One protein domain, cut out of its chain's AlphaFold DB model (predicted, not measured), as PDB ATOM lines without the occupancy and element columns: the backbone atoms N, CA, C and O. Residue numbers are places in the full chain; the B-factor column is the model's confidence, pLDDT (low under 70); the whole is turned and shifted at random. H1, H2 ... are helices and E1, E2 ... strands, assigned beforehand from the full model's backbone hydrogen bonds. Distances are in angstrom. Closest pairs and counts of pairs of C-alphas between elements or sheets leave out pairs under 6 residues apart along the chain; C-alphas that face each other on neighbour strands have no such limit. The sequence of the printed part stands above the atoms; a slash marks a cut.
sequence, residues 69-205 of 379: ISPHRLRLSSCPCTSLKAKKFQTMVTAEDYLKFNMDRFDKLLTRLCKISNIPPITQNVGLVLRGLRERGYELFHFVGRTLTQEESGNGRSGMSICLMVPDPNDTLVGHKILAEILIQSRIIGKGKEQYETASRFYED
ATOM      1  N   ILE A  69     -36.950  42.474  18.026       86.88
ATOM      2  CA  ILE A  69     -37.031  43.847  17.529       86.88
ATOM      3  C   ILE A  69     -38.496  44.295  17.496       86.88
ATOM      4  O   ILE A  69     -39.423  43.501  17.260       86.88
ATOM      5  N   SER A  70     -38.721  45.576  17.773       83.25
ATOM      6  CA  SER A  70     -40.012  46.248  17.685       83.25
ATOM      7  C   SER A  70     -39.860  47.685  17.161       83.25
ATOM      8  O   SER A  70     -39.376  48.547  17.896       83.25
ATOM      9  N   PRO A  71     -40.360  48.013  15.954       80.88
ATOM     10  CA  PRO A  71     -40.949  47.121  14.955       80.88
ATOM     11  C   PRO A  71     -39.920  46.175  14.317       80.88
ATOM     12  O   PRO A  71     -38.720  46.371  14.446       80.88
ATOM     13  N   HIS A  72     -40.411  45.134  13.641       76.50
ATOM     14  CA  HIS A  72     -39.659  43.924  13.278       76.50
ATOM     15  C   HIS A  72     -38.581  44.064  12.186       76.50
ATOM     16  O   HIS A  72     -37.925  43.072  11.896       76.50
ATOM     17  N   ARG A  73     -38.414  45.232  11.555       74.94
ATOM     18  CA  ARG A  73     -37.506  45.419  10.408       74.94
ATOM     19  C   ARG A  73     -36.496  46.520  10.694       74.94
ATOM     20  O   ARG A  73     -36.921  47.657  10.848       74.94
ATOM     21  N   LEU A  74     -35.203  46.196  10.712       76.62
ATOM     22  CA  LEU A  74     -34.111  47.170  10.881       76.62
ATOM     23  C   LEU A  74     -33.459  47.595   9.562       76.62
ATOM     24  O   LEU A  74     -32.611  48.472   9.548       76.62
ATOM     25  N   ARG A  75     -33.832  47.017   8.420       77.56
ATOM     26  CA  ARG A  75     -33.219  47.404   7.146       77.56
ATOM     27  C   ARG A  75     -33.591  48.841   6.766       77.56
ATOM     28  O   ARG A  75     -34.764  49.105   6.511       77.56
ATOM     29  N   LEU A  76     -32.602  49.731   6.637       72.50
ATOM     30  CA  LEU A  76     -32.775  51.168   6.350       72.50
ATOM     31  C   LEU A  76     -33.749  51.477   5.200       72.50
ATOM     32  O   LEU A  76     -34.639  52.313   5.355       72.50
ATOM     33  N   SER A  77     -33.634  50.759   4.075       73.12
ATOM     34  CA  SER A  77     -34.479  50.951   2.883       73.12
ATOM     35  C   SER A  77     -35.968  50.664   3.109       73.12
ATOM     36  O   SER A  77     -36.811  51.117   2.341       73.12
ATOM     37  N   SER A  78     -36.299  49.909   4.156       72.88
ATOM     38  CA  SER A  78     -37.670  49.541   4.529       72.88
ATOM     39  C   SER A  78     -37.969  49.843   5.997       72.88
ATOM     40  O   SER A  78     -38.927  49.308   6.564       72.88
ATOM     41  N   CYS A  79     -37.129  50.673   6.622       76.88
ATOM     42  CA  CYS A  79     -37.181  50.918   8.045       76.88
ATOM     43  C   CYS A  79     -38.497  51.639   8.362       76.88
ATOM     44  O   CYS A  79     -38.810  52.679   7.770       76.88
ATOM     45  N   PRO A  80     -39.315  51.114   9.284       72.44
ATOM     46  CA  PRO A  80     -40.497  51.821   9.733       72.44
ATOM     47  C   PRO A  80     -40.128  53.209  10.254       72.44
ATOM     48  O   PRO A  80     -40.823  54.156   9.931       72.44
ATOM     49  N   CYS A  81     -39.008  53.392  10.955       72.62
ATOM     50  CA  CYS A  81     -38.631  54.714  11.457       72.62
ATOM     51  C   CYS A  81     -38.339  55.754  10.359       72.62
ATOM     52  O   CYS A  81     -38.546  56.938  10.599       72.62
ATOM     53  N   THR A  82     -37.924  55.340   9.156       70.06
ATOM     54  CA  THR A  82     -37.713  56.249   8.011       70.06
ATOM     55  C   THR A  82     -38.955  56.389   7.128       70.06
ATOM     56  O   THR A  82     -39.180  57.436   6.520       70.06
ATOM     57  N   SER A  83     -39.782  55.342   7.055       62.03
ATOM     58  CA  SER A  83     -40.986  55.283   6.211       62.03
ATOM     59  C   SER A  83     -42.270  55.712   6.919       62.03
ATOM     60  O   SER A  83     -43.257  56.030   6.250       62.03
ATOM     61  N   LEU A  84     -42.279  55.762   8.257       55.81
ATOM     62  CA  LEU A  84     -43.383  56.262   9.071       55.81
ATOM     63  C   LEU A  84     -43.468  57.802   8.925       55.81
ATOM     64  O   LEU A  84     -43.431  58.536   9.903       55.81
ATOM     65  N   LYS A  85     -43.816  58.288   7.723       52.97
ATOM     66  CA  LYS A  85     -44.765  59.412   7.536       52.97
ATOM     67  C   LYS A  85     -46.170  58.998   8.009       52.97
ATOM     68  O   LYS A  85     -47.180  59.227   7.344       52.97
ATOM     69  N   ALA A  86     -46.241  58.209   9.073       54.94
ATOM     70  CA  ALA A  86     -47.371  57.349   9.318       54.94
ATOM     71  C   ALA A  86     -48.456  58.125  10.015       54.94
ATOM     72  O   ALA A  86     -48.247  58.682  11.088       54.94
ATOM     73  N   LYS A  87     -49.645  58.062   9.427       57.34
ATOM     74  CA  LYS A  87     -50.888  58.635   9.939       57.34
ATOM     75  C   LYS A  87     -51.073  58.464  11.457       57.34
ATOM     76  O   LYS A  87     -51.616  59.353  12.086       57.34
ATOM     77  N   LYS A  88     -50.575  57.371  12.061       64.31
ATOM     78  CA  LYS A  88     -50.605  57.158  13.522       64.31
ATOM     79  C   LYS A  88     -49.768  58.152  14.332       64.31
ATOM     80  O   LYS A  88     -50.192  58.526  15.415       64.31
ATOM     81  N   PHE A  89     -48.598  58.559  13.846       64.69
ATOM     82  CA  PHE A  89     -47.771  59.555  14.530       64.69
ATOM     83  C   PHE A  89     -48.401  60.943  14.441       64.69
ATOM     84  O   PHE A  89     -48.484  61.648  15.435       64.69
ATOM     85  N   GLN A  90     -48.978  61.272  13.282       66.38
ATOM     86  CA  GLN A  90     -49.746  62.507  13.092       66.38
ATOM     87  C   GLN A  90     -50.981  62.596  14.006       66.38
ATOM     88  O   GLN A  90     -51.435  63.694  14.302       66.38
ATOM     89  N   THR A  91     -51.523  61.460  14.465       70.81
ATOM     90  CA  THR A  91     -52.631  61.431  15.436       70.81
ATOM     91  C   THR A  91     -52.186  61.506  16.898       70.81
ATOM     92  O   THR A  91     -53.043  61.656  17.763       70.81
ATOM     93  N   MET A  92     -50.888  61.390  17.205       78.31
ATOM     94  CA  MET A  92     -50.377  61.546  18.572       78.31
ATOM     95  C   MET A  92     -50.185  63.034  18.860       78.31
ATOM     96  O   MET A  92     -49.132  63.601  18.587       78.31
ATOM     97  N   VAL A  93     -51.226  63.676  19.384       77.12
ATOM     98  CA  VAL A  93     -51.206  65.122  19.647       77.12
ATOM     99  C   VAL A  93     -50.553  65.422  20.999       77.12
ATOM    100  O   VAL A  93     -49.914  66.461  21.161       77.12
ATOM    101  N   THR A  94     -50.675  64.517  21.975       85.25
ATOM    102  CA  THR A  94     -50.273  64.792  23.362       85.25
ATOM    103  C   THR A  94     -48.990  64.074  23.803       85.25
ATOM    104  O   THR A  94     -48.490  63.132  23.177       85.25
ATOM    105  N   ALA A  95     -48.435  64.530  24.932       84.62
ATOM    106  CA  ALA A  95     -47.355  63.843  25.642       84.62
ATOM    107  C   ALA A  95     -47.742  62.416  26.061       84.62
ATOM    108  O   ALA A  95     -46.935  61.487  25.974       84.62
ATOM    109  N   GLU A  96     -48.994  62.255  26.472       88.50
ATOM    110  CA  GLU A  96     -49.556  61.000  26.946       88.50
ATOM    111  C   GLU A  96     -49.737  59.986  25.811       88.50
ATOM    112  O   GLU A  96     -49.320  58.837  25.961       88.50
ATOM    113  N   ASP A  97     -50.258  60.412  24.654       87.81
ATOM    114  CA  ASP A  97     -50.460  59.534  23.490       87.81
ATOM    115  C   ASP A  97     -49.146  58.910  23.018       87.81
ATOM    116  O   ASP A  97     -49.056  57.704  22.779       87.81
ATOM    117  N   TYR A  98     -48.106  59.739  22.930       87.56
ATOM    118  CA  TYR A  98     -46.752  59.319  22.588       87.56
ATOM    119  C   TYR A  98     -46.197  58.296  23.580       87.56
ATOM    120  O   TYR A  98     -45.643  57.265  23.179       87.56
ATOM    121  N   LEU A  99     -46.325  58.591  24.879       90.88
ATOM    122  CA  LEU A  99     -45.798  57.730  25.925       90.88
ATOM    123  C   LEU A  99     -46.521  56.385  25.886       90.88
ATOM    124  O   LEU A  99     -45.868  55.348  25.815       90.88
ATOM    125  N   LYS A 100     -47.854  56.398  25.826       91.00
ATOM    126  CA  LYS A 100     -48.686  55.197  25.719       91.00
ATOM    127  C   LYS A 100     -48.324  54.362  24.493       91.00
ATOM    128  O   LYS A 100     -48.095  53.163  24.616       91.00
ATOM    129  N   PHE A 101     -48.185  54.990  23.326       90.00
ATOM    130  CA  PHE A 101     -47.812  54.298  22.094       90.00
ATOM    131  C   PHE A 101     -46.467  53.567  22.204       90.00
ATOM    132  O   PHE A 101     -46.351  52.404  21.801       90.00
ATOM    133  N   ASN A 102     -45.439  54.230  22.736       91.06
ATOM    134  CA  ASN A 102     -44.118  53.620  22.874       91.06
ATOM    135  C   ASN A 102     -44.069  52.587  24.006       91.06
ATOM    136  O   ASN A 102     -43.427  51.549  23.837       91.06
ATOM    137  N   MET A 103     -44.805  52.803  25.095       92.62
ATOM    138  CA  MET A 103     -44.965  51.822  26.169       92.62
ATOM    139  C   MET A 103     -45.644  50.537  25.677       92.62
ATOM    140  O   MET A 103     -45.139  49.451  25.950       92.62
ATOM    141  N   ASP A 104     -46.700  50.630  24.862       90.81
ATOM    142  CA  ASP A 104     -47.354  49.458  24.256       90.81
ATOM    143  C   ASP A 104     -46.391  48.666  23.357       90.81
ATOM    144  O   ASP A 104     -46.426  47.434  23.279       90.81
ATOM    145  N   ARG A 105     -45.524  49.372  22.621       90.88
ATOM    146  CA  ARG A 105     -44.511  48.749  21.755       90.88
ATOM    147  C   ARG A 105     -43.410  48.065  22.553       90.88
ATOM    148  O   ARG A 105     -42.942  47.007  22.118       90.88
ATOM    149  N   PHE A 106     -43.010  48.673  23.664       93.06
ATOM    150  CA  PHE A 106     -42.053  48.118  24.609       93.06
ATOM    151  C   PHE A 106     -42.619  46.867  25.289       93.06
ATOM    152  O   PHE A 106     -41.985  45.817  25.247       93.06
ATOM    153  N   ASP A 107     -43.843  46.919  25.814       92.06
ATOM    154  CA  ASP A 107     -44.483  45.789  26.500       92.06
ATOM    155  C   ASP A 107     -44.667  44.575  25.570       92.06
ATOM    156  O   ASP A 107     -44.367  43.435  25.933       92.06
ATOM    157  N   LYS A 108     -45.023  44.818  24.300       90.75
ATOM    158  CA  LYS A 108     -45.044  43.777  23.257       90.75
ATOM    159  C   LYS A 108     -43.674  43.168  22.987       90.75
ATOM    160  O   LYS A 108     -43.598  42.006  22.589       90.75
ATOM    161  N   LEU A 109     -42.597  43.947  23.076       91.62
ATOM    162  CA  LEU A 109     -41.242  43.414  22.946       91.62
ATOM    163  C   LEU A 109     -40.895  42.567  24.173       91.62
ATOM    164  O   LEU A 109     -40.460  41.429  24.012       91.62
ATOM    165  N   LEU A 110     -41.143  43.097  25.367       91.69
ATOM    166  CA  LEU A 110     -40.835  42.454  26.637       91.69
ATOM    167  C   LEU A 110     -41.564  41.109  26.778       91.69
ATOM    168  O   LEU A 110     -40.936  40.079  27.021       91.69
ATOM    169  N   THR A 111     -42.858  41.074  26.458       90.25
ATOM    170  CA  THR A 111     -43.659  39.840  26.447       90.25
ATOM    171  C   THR A 111     -43.077  38.788  25.496       90.25
ATOM    172  O   THR A 111     -43.057  37.599  25.813       90.25
ATOM    173  N   ARG A 112     -42.553  39.203  24.332       88.19
ATOM    174  CA  ARG A 112     -41.915  38.296  23.359       88.19
ATOM    175  C   ARG A 112     -40.525  37.823  23.784       88.19
ATOM    176  O   ARG A 112     -40.110  36.752  23.346       88.19
ATOM    177  N   LEU A 113     -39.802  38.624  24.562       87.19
ATOM    178  CA  LEU A 113     -38.467  38.294  25.062       87.19
ATOM    179  C   LEU A 113     -38.532  37.327  26.239       87.19
ATOM    180  O   LEU A 113     -37.857  36.303  26.231       87.19
ATOM    181  N   CYS A 114     -39.353  37.638  27.237       85.12
ATOM    182  CA  CYS A 114     -39.282  36.986  28.544       85.12
ATOM    183  C   CYS A 114     -40.649  36.701  29.173       85.12
ATOM    184  O   CYS A 114     -40.706  36.270  30.319       85.12
ATOM    185  N   LYS A 115     -41.752  36.874  28.428       86.19
ATOM    186  CA  LYS A 115     -43.125  36.581  28.885       86.19
ATOM    187  C   LYS A 115     -43.541  37.342  30.153       86.19
ATOM    188  O   LYS A 115     -44.455  36.909  30.848       86.19
ATOM    189  N   ILE A 116     -42.905  38.480  30.426       85.81
ATOM    190  CA  ILE A 116     -43.313  39.417  31.478       85.81
ATOM    191  C   ILE A 116     -43.948  40.651  30.836       85.81
ATOM    192  O   ILE A 116     -43.618  41.020  29.708       85.81
ATOM    193  N   SER A 117     -44.851  41.288  31.571       86.88
ATOM    194  CA  SER A 117     -45.573  42.483  31.141       86.88
ATOM    195  C   SER A 117     -45.941  43.315  32.368       86.88
ATOM    196  O   SER A 117     -46.114  42.766  33.460       86.88
ATOM    197  N   ASN A 118     -46.054  44.632  32.195       82.44
ATOM    198  CA  ASN A 118     -46.593  45.557  33.203       82.44
ATOM    199  C   ASN A 118     -45.929  45.501  34.596       82.44
ATOM    200  O   ASN A 118     -46.597  45.602  35.625       82.44
ATOM    201  N   ILE A 119     -44.601  45.382  34.648       88.44
ATOM    202  CA  ILE A 119     -43.836  45.419  35.903       88.44
ATOM    203  C   ILE A 119     -43.528  46.883  36.270       88.44
ATOM    204  O   ILE A 119     -42.749  47.518  35.555       88.44
ATOM    205  N   PRO A 120     -44.071  47.445  37.374       88.75
ATOM    206  CA  PRO A 120     -44.011  48.890  37.622       88.75
ATOM    207  C   PRO A 120     -42.599  49.500  37.643       88.75
ATOM    208  O   PRO A 120     -42.420  50.532  36.994       88.75
ATOM    209  N   PRO A 121     -41.579  48.886  38.284       86.94
ATOM    210  CA  PRO A 121     -40.206  49.397  38.220       86.94
ATOM    211  C   PRO A 121     -39.650  49.507  36.793       86.94
ATOM    212  O   PRO A 121     -38.971  50.481  36.470       86.94
ATOM    213  N   ILE A 122     -39.980  48.543  35.926       92.31
ATOM    214  CA  ILE A 122     -39.559  48.547  34.522       92.31
ATOM    215  C   ILE A 122     -40.280  49.680  33.791       92.31
ATOM    216  O   ILE A 122     -39.643  50.526  33.169       92.31
ATOM    217  N   THR A 123     -41.607  49.737  33.915       92.56
ATOM    218  CA  THR A 123     -42.460  50.728  33.247       92.56
ATOM    219  C   THR A 123     -42.058  52.165  33.590       92.56
ATOM    220  O   THR A 123     -42.004  53.017  32.705       92.56
ATOM    221  N   GLN A 124     -41.738  52.439  34.858       92.00
ATOM    222  CA  GLN A 124     -41.286  53.760  35.301       92.00
ATOM    223  C   GLN A 124     -39.955  54.154  34.653       92.00
ATOM    224  O   GLN A 124     -39.833  55.267  34.143       92.00
ATOM    225  N   ASN A 125     -38.977  53.244  34.638       93.31
ATOM    226  CA  ASN A 125     -37.652  53.521  34.085       93.31
ATOM    227  C   ASN A 125     -37.716  53.730  32.564       93.31
ATOM    228  O   ASN A 125     -37.177  54.704  32.045       93.31
ATOM    229  N   VAL A 126     -38.486  52.893  31.864       94.75
ATOM    230  CA  VAL A 126     -38.753  53.060  30.428       94.75
ATOM    231  C   VAL A 126     -39.425  54.406  30.166       94.75
ATOM    232  O   VAL A 126     -39.003  55.137  29.276       94.75
ATOM    233  N   GLY A 127     -40.433  54.777  30.960       94.62
ATOM    234  CA  GLY A 127     -41.117  56.058  30.814       94.62
ATOM    235  C   GLY A 127     -40.186  57.266  30.950       94.62
ATOM    236  O   GLY A 127     -40.337  58.227  30.196       94.62
ATOM    237  N   LEU A 128     -39.204  57.202  31.854       93.94
ATOM    238  CA  LEU A 128     -38.171  58.231  32.004       93.94
ATOM    239  C   LEU A 128     -37.309  58.346  30.743       93.94
ATOM    240  O   LEU A 128     -37.177  59.441  30.197       93.94
ATOM    241  N   VAL A 129     -36.799  57.224  30.228       95.50
ATOM    242  CA  VAL A 129     -35.993  57.206  28.993       95.50
ATOM    243  C   VAL A 129     -36.786  57.770  27.816       95.50
ATOM    244  O   VAL A 129     -36.285  58.608  27.070       95.50
ATOM    245  N   LEU A 130     -38.048  57.362  27.661       95.19
ATOM    246  CA  LEU A 130     -38.910  57.815  26.567       95.19
ATOM    247  C   LEU A 130     -39.162  59.327  26.592       95.19
ATOM    248  O   LEU A 130     -39.219  59.947  25.527       95.19
ATOM    249  N   ARG A 131     -39.322  59.915  27.785       93.00
ATOM    250  CA  ARG A 131     -39.464  61.369  27.961       93.00
ATOM    251  C   ARG A 131     -38.155  62.089  27.651       93.00
ATOM    252  O   ARG A 131     -38.169  62.998  26.829       93.00
ATOM    253  N   GLY A 132     -37.036  61.616  28.202       92.50
ATOM    254  CA  GLY A 132     -35.721  62.218  27.961       92.50
ATOM    255  C   GLY A 132     -35.282  62.157  26.494       92.50
ATOM    256  O   GLY A 132     -34.672  63.097  25.987       92.50
ATOM    257  N   LEU A 133     -35.629  61.087  25.769       93.44
ATOM    258  CA  LEU A 133     -35.413  61.008  24.320       93.44
ATOM    259  C   LEU A 133     -36.302  61.989  23.550       93.44
ATOM    260  O   LEU A 133     -35.827  62.632  22.615       93.44
ATOM    261  N   ARG A 134     -37.564  62.158  23.962       91.25
ATOM    262  CA  ARG A 134     -38.471  63.122  23.329       91.25
ATOM    263  C   ARG A 134     -38.015  64.565  23.529       91.25
ATOM    264  O   ARG A 134     -38.090  65.346  22.588       91.25
ATOM    265  N   GLU A 135     -37.522  64.914  24.712       90.56
ATOM    266  CA  GLU A 135     -36.937  66.236  24.989       90.56
ATOM    267  C   GLU A 135     -35.736  66.538  24.080       90.56
ATOM    268  O   GLU A 135     -35.527  67.683  23.689       90.56
ATOM    269  N   ARG A 136     -35.004  65.498  23.662       90.69
ATOM    270  CA  ARG A 136     -33.917  65.567  22.667       90.69
ATOM    271  C   ARG A 136     -34.406  65.539  21.210       90.69
ATOM    272  O   ARG A 136     -33.593  65.487  20.292       90.69
ATOM    273  N   GLY A 137     -35.718  65.552  20.977       88.81
ATOM    274  CA  GLY A 137     -36.323  65.532  19.643       88.81
ATOM    275  C   GLY A 137     -36.458  64.142  19.014       88.81
ATOM    276  O   GLY A 137     -36.791  64.038  17.834       88.81
ATOM    277  N   TYR A 138     -36.222  63.063  19.767       88.31
ATOM    278  CA  TYR A 138     -36.411  61.701  19.273       88.31
ATOM    279  C   TYR A 138     -37.811  61.194  19.586       88.31
ATOM    280  O   TYR A 138     -38.173  60.961  20.738       88.31
ATOM    281  N   GLU A 139     -38.584  60.954  18.534       82.38
ATOM    282  CA  GLU A 139     -39.975  60.530  18.673       82.38
ATOM    283  C   GLU A 139     -40.207  59.075  18.223       82.38
ATOM    284  O   GLU A 139     -41.197  58.428  18.574       82.38
ATOM    285  N   LEU A 140     -39.282  58.516  17.443       83.94
ATOM    286  CA  LEU A 140     -39.469  57.210  16.839       83.94
ATOM    287  C   LEU A 140     -38.148  56.456  16.714       83.94
ATOM    288  O   LEU A 140     -37.221  56.891  16.044       83.94
ATOM    289  N   PHE A 141     -38.093  55.291  17.346       89.19
ATOM    290  CA  PHE A 141     -36.922  54.417  17.419       89.19
ATOM    291  C   PHE A 141     -37.372  52.961  17.415       89.19
ATOM    292  O   PHE A 141     -38.528  52.651  17.714       89.19
ATOM    293  N   HIS A 142     -36.456  52.059  17.096       90.62
ATOM    294  CA  HIS A 142     -36.587  50.628  17.307       90.62
ATOM    295  C   HIS A 142     -36.256  50.280  18.750       90.62
ATOM    296  O   HIS A 142     -35.246  50.727  19.275       90.62
ATOM    297  N   PHE A 143     -37.076  49.433  19.365       93.50
ATOM    298  CA  PHE A 143     -36.656  48.696  20.546       93.50
ATOM    299  C   PHE A 143     -36.014  47.390  20.090       93.50
ATOM    300  O   PHE A 143     -36.651  46.613  19.369       93.50
ATOM    301  N   VAL A 144     -34.780  47.155  20.510       93.38
ATOM    302  CA  VAL A 144     -33.967  46.004  20.126       93.38
ATOM    303  C   VAL A 144     -33.483  45.339  21.400       93.38
ATOM    304  O   VAL A 144     -32.682  45.913  22.126       93.38
ATOM    305  N   GLY A 145     -34.021  44.168  21.719       93.19
ATOM    306  CA  GLY A 145     -33.730  43.489  22.972       93.19
ATOM    307  C   GLY A 145     -33.059  42.142  22.789       93.19
ATOM    308  O   GLY A 145     -33.365  41.416  21.839       93.19
ATOM    309  N   ARG A 146     -32.195  41.795  23.739       91.25
ATOM    310  CA  ARG A 146     -31.579  40.475  23.876       91.25
ATOM    311  C   ARG A 146     -31.595  40.018  25.327       91.25
ATOM    312  O   ARG A 146     -31.557  40.833  26.250       91.25
ATOM    313  N   THR A 147     -31.623  38.708  25.513       89.94
ATOM    314  CA  THR A 147     -31.331  38.093  26.809       89.94
ATOM    315  C   THR A 147     -29.822  38.125  27.023       89.94
ATOM    316  O   THR A 147     -29.062  37.897  26.086       89.94
ATOM    317  N   LEU A 148     -29.397  38.439  28.241       88.31
ATOM    318  CA  LEU A 148     -27.995  38.418  28.629       88.31
ATOM    319  C   LEU A 148     -27.596  37.012  29.070       88.31
ATOM    320  O   LEU A 148     -28.390  36.278  29.665       88.31
ATOM    321  N   THR A 149     -26.345  36.655  28.819       86.12
ATOM    322  CA  THR A 149     -25.743  35.425  29.338       86.12
ATOM    323  C   THR A 149     -25.642  35.467  30.868       86.12
ATOM    324  O   THR A 149     -25.799  36.517  31.504       86.12
ATOM    325  N   GLN A 150     -25.377  34.317  31.498       84.25
ATOM    326  CA  GLN A 150     -25.188  34.258  32.951       84.25
ATOM    327  C   GLN A 150     -23.969  35.074  33.405       84.25
ATOM    328  O   GLN A 150     -24.009  35.676  34.478       84.25
ATOM    329  N   GLU A 151     -22.915  35.113  32.586       84.12
ATOM    330  CA  GLU A 151     -21.695  35.884  32.841       84.12
ATOM    331  C   GLU A 151     -21.988  37.387  32.845       84.12
ATOM    332  O   GLU A 151     -21.630  38.084  33.793       84.12
ATOM    333  N   GLU A 152     -22.744  37.870  31.856       85.69
ATOM    334  CA  GLU A 152     -23.179  39.271  31.773       85.69
ATOM    335  C   GLU A 152     -24.192  39.646  32.868       85.69
ATOM    336  O   GLU A 152     -24.200  40.768  33.377       85.69
ATOM    337  N   SER A 153     -25.069  38.712  33.243       83.62
ATOM    338  CA  SER A 153     -26.115  38.946  34.249       83.62
ATOM    339  C   SER A 153     -25.580  38.894  35.683       83.62
ATOM    340  O   SER A 153     -26.166  39.497  36.586       83.62
ATOM    341  N   GLY A 154     -24.480  38.174  35.902       82.81
ATOM    342  CA  GLY A 154     -23.942  37.842  37.216       82.81
ATOM    343  C   GLY A 154     -24.662  36.662  37.881       82.81
ATOM    344  O   GLY A 154     -25.788  36.302  37.542       82.81
ATOM    345  N   ASN A 155     -24.005  36.040  38.863       83.25
ATOM    346  CA  ASN A 155     -24.486  34.812  39.508       83.25
ATOM    347  C   ASN A 155     -25.885  34.951  40.130       83.25
ATOM    348  O   ASN A 155     -26.143  35.854  40.930       83.25
ATOM    349  N   GLY A 156     -26.773  34.004  39.803       83.94
ATOM    350  CA  GLY A 156     -28.129  33.926  40.357       83.94
ATOM    351  C   GLY A 156     -29.088  34.997  39.831       83.94
ATOM    352  O   GLY A 156     -30.152  35.209  40.418       83.94
ATOM    353  N   ARG A 157     -28.705  35.690  38.754       88.06
ATOM    354  CA  ARG A 157     -29.525  36.686  38.063       88.06
ATOM    355  C   ARG A 157     -29.787  36.249  36.630       88.06
ATOM    356  O   ARG A 157     -28.940  35.603  36.016       88.06
ATOM    357  N   SER A 158     -30.929  36.661  36.102       89.38
ATOM    358  CA  SER A 158     -31.218  36.647  34.670       89.38
ATOM    359  C   SER A 158     -31.313  38.088  34.189       89.38
ATOM    360  O   SER A 158     -31.932  38.920  34.848       89.38
ATOM    361  N   GLY A 159     -30.671  38.406  33.073       91.00
ATOM    362  CA  GLY A 159     -30.586  39.764  32.553       91.00
ATOM    363  C   GLY A 159     -31.149  39.882  31.145       91.00
ATOM    364  O   GLY A 159     -31.191  38.918  30.383       91.00
ATOM    365  N   MET A 160     -31.565  41.087  30.789       92.06
ATOM    366  CA  MET A 160     -31.887  41.467  29.419       92.06
ATOM    367  C   MET A 160     -31.472  42.916  29.186       92.06
ATOM    368  O   MET A 160     -31.621  43.763  30.070       92.06
ATOM    369  N   SER A 161     -30.969  43.186  27.988       93.75
ATOM    370  CA  SER A 161     -30.649  44.532  27.519       93.75
ATOM    371  C   SER A 161     -31.610  44.892  26.396       93.75
ATOM    372  O   SER A 161     -31.871  44.074  25.512       93.75
ATOM    373  N   ILE A 162     -32.179  46.095  26.458       95.31
ATOM    374  CA  ILE A 162     -33.069  46.653  25.442       95.31
ATOM    375  C   ILE A 162     -32.491  47.990  24.988       95.31
ATOM    376  O   ILE A 162     -32.509  48.973  25.723       95.31
ATOM    377  N   CYS A 163     -32.016  48.028  23.752       95.44
ATOM    378  CA  CYS A 163     -31.502  49.217  23.093       95.44
ATOM    379  C   CYS A 163     -32.627  49.961  22.366       95.44
ATOM    380  O   CYS A 163     -33.488  49.348  21.726       95.44
ATOM    381  N   LEU A 164     -32.604  51.288  22.439       95.56
ATOM    382  CA  LEU A 164     -33.449  52.176  21.650       95.56
ATOM    383  C   LEU A 164     -32.594  52.733  20.516       95.56
ATOM    384  O   LEU A 164     -31.617  53.432  20.773       95.56
ATOM    385  N   MET A 165     -32.938  52.397  19.275       93.56
ATOM    386  CA  MET A 165     -32.090  52.656  18.110       93.56
ATOM    387  C   MET A 165     -32.813  53.474  17.045       93.56
ATOM    388  O   MET A 165     -33.997  53.251  16.781       93.56
ATOM    389  N   VAL A 166     -32.106  54.387  16.389       91.12
ATOM    390  CA  VAL A 166     -32.637  55.180  15.270       91.12
ATOM    391  C   VAL A 166     -31.807  54.972  14.015       91.12
ATOM    392  O   VAL A 166     -30.615  54.702  14.140       91.12
ATOM    393  N   PRO A 167     -32.412  55.108  12.824       88.44
ATOM    394  CA  PRO A 167     -31.685  55.070  11.564       88.44
ATOM    395  C   PRO A 167     -30.471  56.001  11.587       88.44
ATOM    396  O   PRO A 167     -30.607  57.183  11.912       88.44
ATOM    397  N   ASP A 168     -29.311  55.474  11.213       87.94
ATOM    398  CA  ASP A 168     -28.096  56.249  10.995       87.94
ATOM    399  C   ASP A 168     -27.475  55.831   9.657       87.94
ATOM    400  O   ASP A 168     -26.998  54.702   9.534       87.94
ATOM    401  N   PRO A 169     -27.490  56.700   8.631       81.31
ATOM    402  CA  PRO A 169     -26.912  56.373   7.332       81.31
ATOM    403  C   PRO A 169     -25.385  56.218   7.372       81.31
ATOM    404  O   PRO A 169     -24.827  55.658   6.433       81.31
ATOM    405  N   ASN A 170     -24.715  56.710   8.420       85.62
ATOM    406  CA  ASN A 170     -23.265  56.582   8.574       85.62
ATOM    407  C   ASN A 170     -22.857  55.261   9.238       85.62
ATOM    408  O   ASN A 170     -21.689  54.885   9.182       85.62
ATOM    409  N   ASP A 171     -23.800  54.558   9.865       82.12
ATOM    410  CA  ASP A 171     -23.552  53.239  10.433       82.12
ATOM    411  C   ASP A 171     -23.637  52.182   9.327       82.12
ATOM    412  O   ASP A 171     -24.710  51.804   8.863       82.12
ATOM    413  N   THR A 172     -22.482  51.690   8.895       74.62
ATOM    414  CA  THR A 172     -22.395  50.688   7.830       74.62
ATOM    415  C   THR A 172     -22.651  49.258   8.303       74.62
ATOM    416  O   THR A 172     -22.771  48.372   7.460       74.62
ATOM    417  N   LEU A 173     -22.697  49.008   9.617       77.12
ATOM    418  CA  LEU A 173     -22.885  47.670  10.183       77.12
ATOM    419  C   LEU A 173     -24.367  47.378  10.399       77.12
ATOM    420  O   LEU A 173     -24.896  46.409   9.856       77.12
ATOM    421  N   VAL A 174     -25.049  48.229  11.169       81.31
ATOM    422  CA  VAL A 174     -26.459  48.021  11.533       81.31
ATOM    423  C   VAL A 174     -27.386  49.002  10.808       81.31
ATOM    424  O   VAL A 174     -28.596  48.773  10.673       81.31
ATOM    425  N   GLY A 175     -26.838  50.111  10.309       85.62
ATOM    426  CA  GLY A 175     -27.624  51.226   9.787       85.62
ATOM    427  C   GLY A 175     -28.409  51.956  10.871       85.62
ATOM    428  O   GLY A 175     -29.356  52.672  10.545       85.62
ATOM    429  N   HIS A 176     -28.108  51.724  12.151       89.81
ATOM    430  CA  HIS A 176     -28.847  52.293  13.268       89.81
ATOM    431  C   HIS A 176     -27.921  52.587  14.442       89.81
ATOM    432  O   HIS A 176     -27.339  51.682  15.031       89.81
ATOM    433  N   LYS A 177     -27.913  53.838  14.899       90.50
ATOM    434  CA  LYS A 177     -27.217  54.203  16.132       90.50
ATOM    435  C   LYS A 177     -28.081  53.952  17.364       90.50
ATOM    436  O   LYS A 177     -29.304  54.129  17.338       90.50
ATOM    437  N   ILE A 178     -27.431  53.586  18.464       93.56
ATOM    438  CA  ILE A 178     -28.057  53.459  19.782       93.56
ATOM    439  C   ILE A 178     -28.220  54.856  20.386       93.56
ATOM    440  O   ILE A 178     -27.303  55.668  20.348       93.56
ATOM    441  N   LEU A 179     -29.392  55.135  20.954       95.12
ATOM    442  CA  LEU A 179     -29.663  56.361  21.709       95.12
ATOM    443  C   LEU A 179     -29.675  56.123  23.213       95.12
ATOM    444  O   LEU A 179     -29.238  56.972  23.986       95.12
ATOM    445  N   ALA A 180     -30.210  54.979  23.625       96.62
ATOM    446  CA  ALA A 180     -30.307  54.599  25.019       96.62
ATOM    447  C   ALA A 180     -30.321  53.081  25.162       96.62
ATOM    448  O   ALA A 180     -30.705  52.353  24.243       96.62
ATOM    449  N   GLU A 181     -29.954  52.623  26.346       96.19
ATOM    450  CA  GLU A 181     -30.050  51.234  26.762       96.19
ATOM    451  C   GLU A 181     -30.867  51.141  28.047       96.19
ATOM    452  O   GLU A 181     -30.743  51.979  28.938       96.19
ATOM    453  N   ILE A 182     -31.688  50.098  28.142       95.94
ATOM    454  CA  ILE A 182     -32.416  49.708  29.342       95.94
ATOM    455  C   ILE A 182     -31.954  48.307  29.729       95.94
ATOM    456  O   ILE A 182     -32.178  47.341  28.998       95.94
ATOM    457  N   LEU A 183     -31.333  48.202  30.896       94.50
ATOM    458  CA  LEU A 183     -30.913  46.956  31.512       94.50
ATOM    459  C   LEU A 183     -31.966  46.522  32.529       94.50
ATOM    460  O   LEU A 183     -32.264  47.245  33.482       94.50
ATOM    461  N   ILE A 184     -32.506  45.322  32.353       94.00
ATOM    462  CA  ILE A 184     -33.450  44.707  33.288       94.00
ATOM    463  C   ILE A 184     -32.800  43.439  33.821       94.00
ATOM    464  O   ILE A 184     -32.421  42.554  33.057       94.00
ATOM    465  N   GLN A 185     -32.694  43.340  35.139       92.19
ATOM    466  CA  GLN A 185     -32.205  42.150  35.821       92.19
ATOM    467  C   GLN A 185     -33.300  41.602  36.721       92.19
ATOM    468  O   GLN A 185     -33.940  42.350  37.457       92.19
ATOM    469  N   SER A 186     -33.506  40.294  36.690       91.00
ATOM    470  CA  SER A 186     -34.367  39.593  37.627       91.00
ATOM    471  C   SER A 186     -33.551  38.651  38.502       91.00
ATOM    472  O   SER A 186     -32.514  38.111  38.105       91.00
ATOM    473  N   ARG A 187     -34.017  38.463  39.732       89.88
ATOM    474  CA  ARG A 187     -33.517  37.430  40.639       89.88
ATOM    475  C   ARG A 187     -34.678  36.784  41.369       89.88
ATOM    476  O   ARG A 187     -35.634  37.464  41.747       89.88
ATOM    477  N   ILE A 188     -34.557  35.493  41.638       86.19
ATOM    478  CA  ILE A 188     -35.509  34.791  42.491       86.19
ATOM    479  C   ILE A 188     -35.124  35.068  43.946       86.19
ATOM    480  O   ILE A 188     -34.059  34.674  44.417       86.19
ATOM    481  N   ILE A 189     -35.991  35.773  44.664       82.88
ATOM    482  CA  ILE A 189     -35.953  35.898  46.120       82.88
ATOM    483  C   ILE A 189     -36.900  34.859  46.733       82.88
ATOM    484  O   ILE A 189     -37.801  34.366  46.059       82.88
ATOM    485  N   GLY A 190     -36.656  34.473  47.992       74.31
ATOM    486  CA  GLY A 190     -37.264  33.306  48.658       74.31
ATOM    487  C   GLY A 190     -38.750  33.029  48.360       74.31
ATOM    488  O   GLY A 190     -39.525  33.920  48.030       74.31
ATOM    489  N   LYS A 191     -39.174  31.766  48.504       79.62
ATOM    490  CA  LYS A 191     -40.503  31.271  48.070       79.62
ATOM    491  C   LYS A 191     -40.807  31.496  46.573       79.62
ATOM    492  O   LYS A 191     -41.972  31.567  46.202       79.62
ATOM    493  N   GLY A 192     -39.784  31.614  45.723       78.50
ATOM    494  CA  GLY A 192     -39.958  31.700  44.268       78.50
ATOM    495  C   GLY A 192     -40.460  33.053  43.753       78.50
ATOM    496  O   GLY A 192     -40.924  33.125  42.621       78.50
ATOM    497  N   LYS A 193     -40.404  34.123  44.556       82.00
ATOM    498  CA  LYS A 193     -40.809  35.459  44.101       82.00
ATOM    499  C   LYS A 193     -39.704  36.075  43.249       82.00
ATOM    500  O   LYS A 193     -38.559  36.123  43.681       82.00
ATOM    501  N   GLU A 194     -40.041  36.605  42.081       85.75
ATOM    502  CA  GLU A 194     -39.084  37.360  41.273       85.75
ATOM    503  C   GLU A 194     -39.013  38.822  41.718       85.75
ATOM    504  O   GLU A 194     -40.027  39.478  41.967       85.75
ATOM    505  N   GLN A 195     -37.792  39.332  41.821       87.25
ATOM    506  CA  GLN A 195     -37.506  40.743  42.020       87.25
ATOM    507  C   GLN A 195     -36.805  41.283  40.780       87.25
ATOM    508  O   GLN A 195     -35.805  40.708  40.355       87.25
ATOM    509  N   TYR A 196     -37.296  42.412  40.269       89.50
ATOM    510  CA  TYR A 196     -36.724  43.103  39.119       89.50
ATOM    511  C   TYR A 196     -35.952  44.349  39.560       89.50
ATOM    512  O   TYR A 196     -36.433  45.143  40.370       89.50
ATOM    513  N   GLU A 197     -34.754  44.506  39.013       89.81
ATOM    514  CA  GLU A 197     -33.908  45.693  39.078       89.81
ATOM    515  C   GLU A 197     -33.827  46.265  37.654       89.81
ATOM    516  O   GLU A 197     -33.710  45.517  36.680       89.81
ATOM    517  N   THR A 198     -33.949  47.584  37.503       93.06
ATOM    518  CA  THR A 198     -33.910  48.240  36.190       93.06
ATOM    519  C   THR A 198     -33.014  49.459  36.249       93.06
ATOM    520  O   THR A 198     -33.120  50.262  37.179       93.06
ATOM    521  N   ALA A 199     -32.148  49.580  35.254       94.62
ATOM    522  CA  ALA A 199     -31.278  50.719  35.041       94.62
ATOM    523  C   ALA A 199     -31.349  51.126  33.571       94.62
ATOM    524  O   ALA A 199     -31.593  50.283  32.707       94.62
ATOM    525  N   SER A 200     -31.116  52.392  33.276       96.12
ATOM    526  CA  SER A 200     -30.981  52.869  31.904       96.12
ATOM    527  C   SER A 200     -29.779  53.775  31.756       96.12
ATOM    528  O   SER A 200     -29.249  54.261  32.743       96.12
ATOM    529  N   ARG A 201     -29.320  53.983  30.531       95.38
ATOM    530  CA  ARG A 201     -28.286  54.968  30.213       95.38
ATOM    531  C   ARG A 201     -28.530  55.542  28.832       95.38
ATOM    532  O   ARG A 201     -29.085  54.855  27.968       95.38
ATOM    533  N   PHE A 202     -28.106  56.778  28.618       95.25
ATOM    534  CA  PHE A 202     -28.072  57.380  27.289       95.25
ATOM    535  C   PHE A 202     -26.727  57.088  26.630       95.25
ATOM    536  O   PHE A 202     -25.708  56.974  27.301       95.25
ATOM    537  N   TYR A 203     -26.708  56.962  25.307       91.62
ATOM    538  CA  TYR A 203     -25.476  56.641  24.583       91.62
ATOM    539  C   TYR A 203     -24.461  57.797  24.598       91.62
ATOM    540  O   TYR A 203     -23.259  57.566  24.518       91.62
ATOM    541  N   GLU A 204     -24.945  59.036  24.751       91.12
ATOM    542  CA  GLU A 204     -24.128  60.251  24.906       91.12
ATOM    543  C   GLU A 204     -23.205  60.179  26.135       91.12
ATOM    544  O   GLU A 204     -22.091  60.696  26.097       91.12
ATOM    545  N   ASP A 205     -23.646  59.487  27.189       91.75
ATOM    546  CA  ASP A 205     -22.843  59.180  28.366       91.75
ATOM    547  C   ASP A 205     -23.079  57.737  28.814       91.75
ATOM    548  O   ASP A 205     -23.888  57.432  29.693       91.75
TER     549      ASP A 205
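AT A GLANCE: This is residues 69 to 205 of the 379 residues of an uncharacterized protein of Kwoniella mangroviensis CBS 10435 (UniProt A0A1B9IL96). A twisted sheet of four long strands has two long helices, H3 and H4, over one face, set at a steep angle to each other, H3 over E1 and E2 and H4 over E3 and E4. The other face is largely bare, with the one-turn helix H5 near it, while the stretch before H3, with the short H1 and H2, runs past one end of the sheet. The printed part has 137 residues, with five named helices and four named strands in the order H1 H2 H3 H4 E1 H5 E2 E3 E4. The sheet's order is E1 E2 E3 E4, all antiparallel, and the class is mixed, helices and strands. The whole is compact, with a radius of gyration of the C-alphas of 15.6 A and spans of 49 by 35 by 27 A.

IN THESE COORDINATES: In the sheet, E1 is residues 142 to 148, 18.7 A long; E2 is residues 157 to 167, 32.3 A; E3 is residues 176 to 189, 37.4 A; and E4 is residues 193 to 202, 30.4 A, ending with C-alpha 202 at (-28.072, 57.380, 27.289). E3 bends by 65 degrees at residue 179. H3, residues 95 to 114, is 28.2 A long and begins with C-alpha 95 at (-47.355, 63.843, 25.642). H4, residues 120 to 135, is 22.6 A long. The short helices are H1, residues 80 to 83, 5.0 A, with C-alpha 80 at (-40.497, 51.821, 9.733); H2, residues 87 to 90, 5.1 A; and H5, residues 150 to 153, 5.0 A.

HOW THE PARTS SIT: E2, E3 and E4 form a meander, each strand the antiparallel neighbour of the one before, and E2 and E3, like E3 and E4, form a hairpin. N 144 and O 163 of E1 and E2 are 2.8 A apart, N 162 and O 182 of E2 and E3 2.8 A, and N 183 and O 199 of E3 and E4 2.8 A, within hydrogen-bond range. H3 runs slantwise to the strands, at a height over the sheet of 10.4 A; its closest C-alphas to E1 are Phe 106 and Phe 143, 6.8 A. H4, on the same face, runs along the strands at a height of 9.2 A; its closest C-alphas to E4 are Ile 122 and Thr 198, 5.9 A. H3 touches H4 with residues 99 to 103 alone, opposite ways at a steep tilt of 50 degrees; the closest C-alphas are Leu 99 and Leu 130, 6.9 A. H5 is on the opposite face, and H1 only grazes the sheet, with residues 80 to 82. H2 is not on the sheet. Every O i to N i+4 pair is within hydrogen-bond range in H3 and H4; H1, H2 and H5 are too short for such a pair.

THE WHOLE: The two C-alphas farthest apart are those of Asn 170 and Lys 191, 50.0 A. The printed part has no cut, and no link is long. Mean pLDDT of the printed part is 85.9; residues 83 to 90 are under 70.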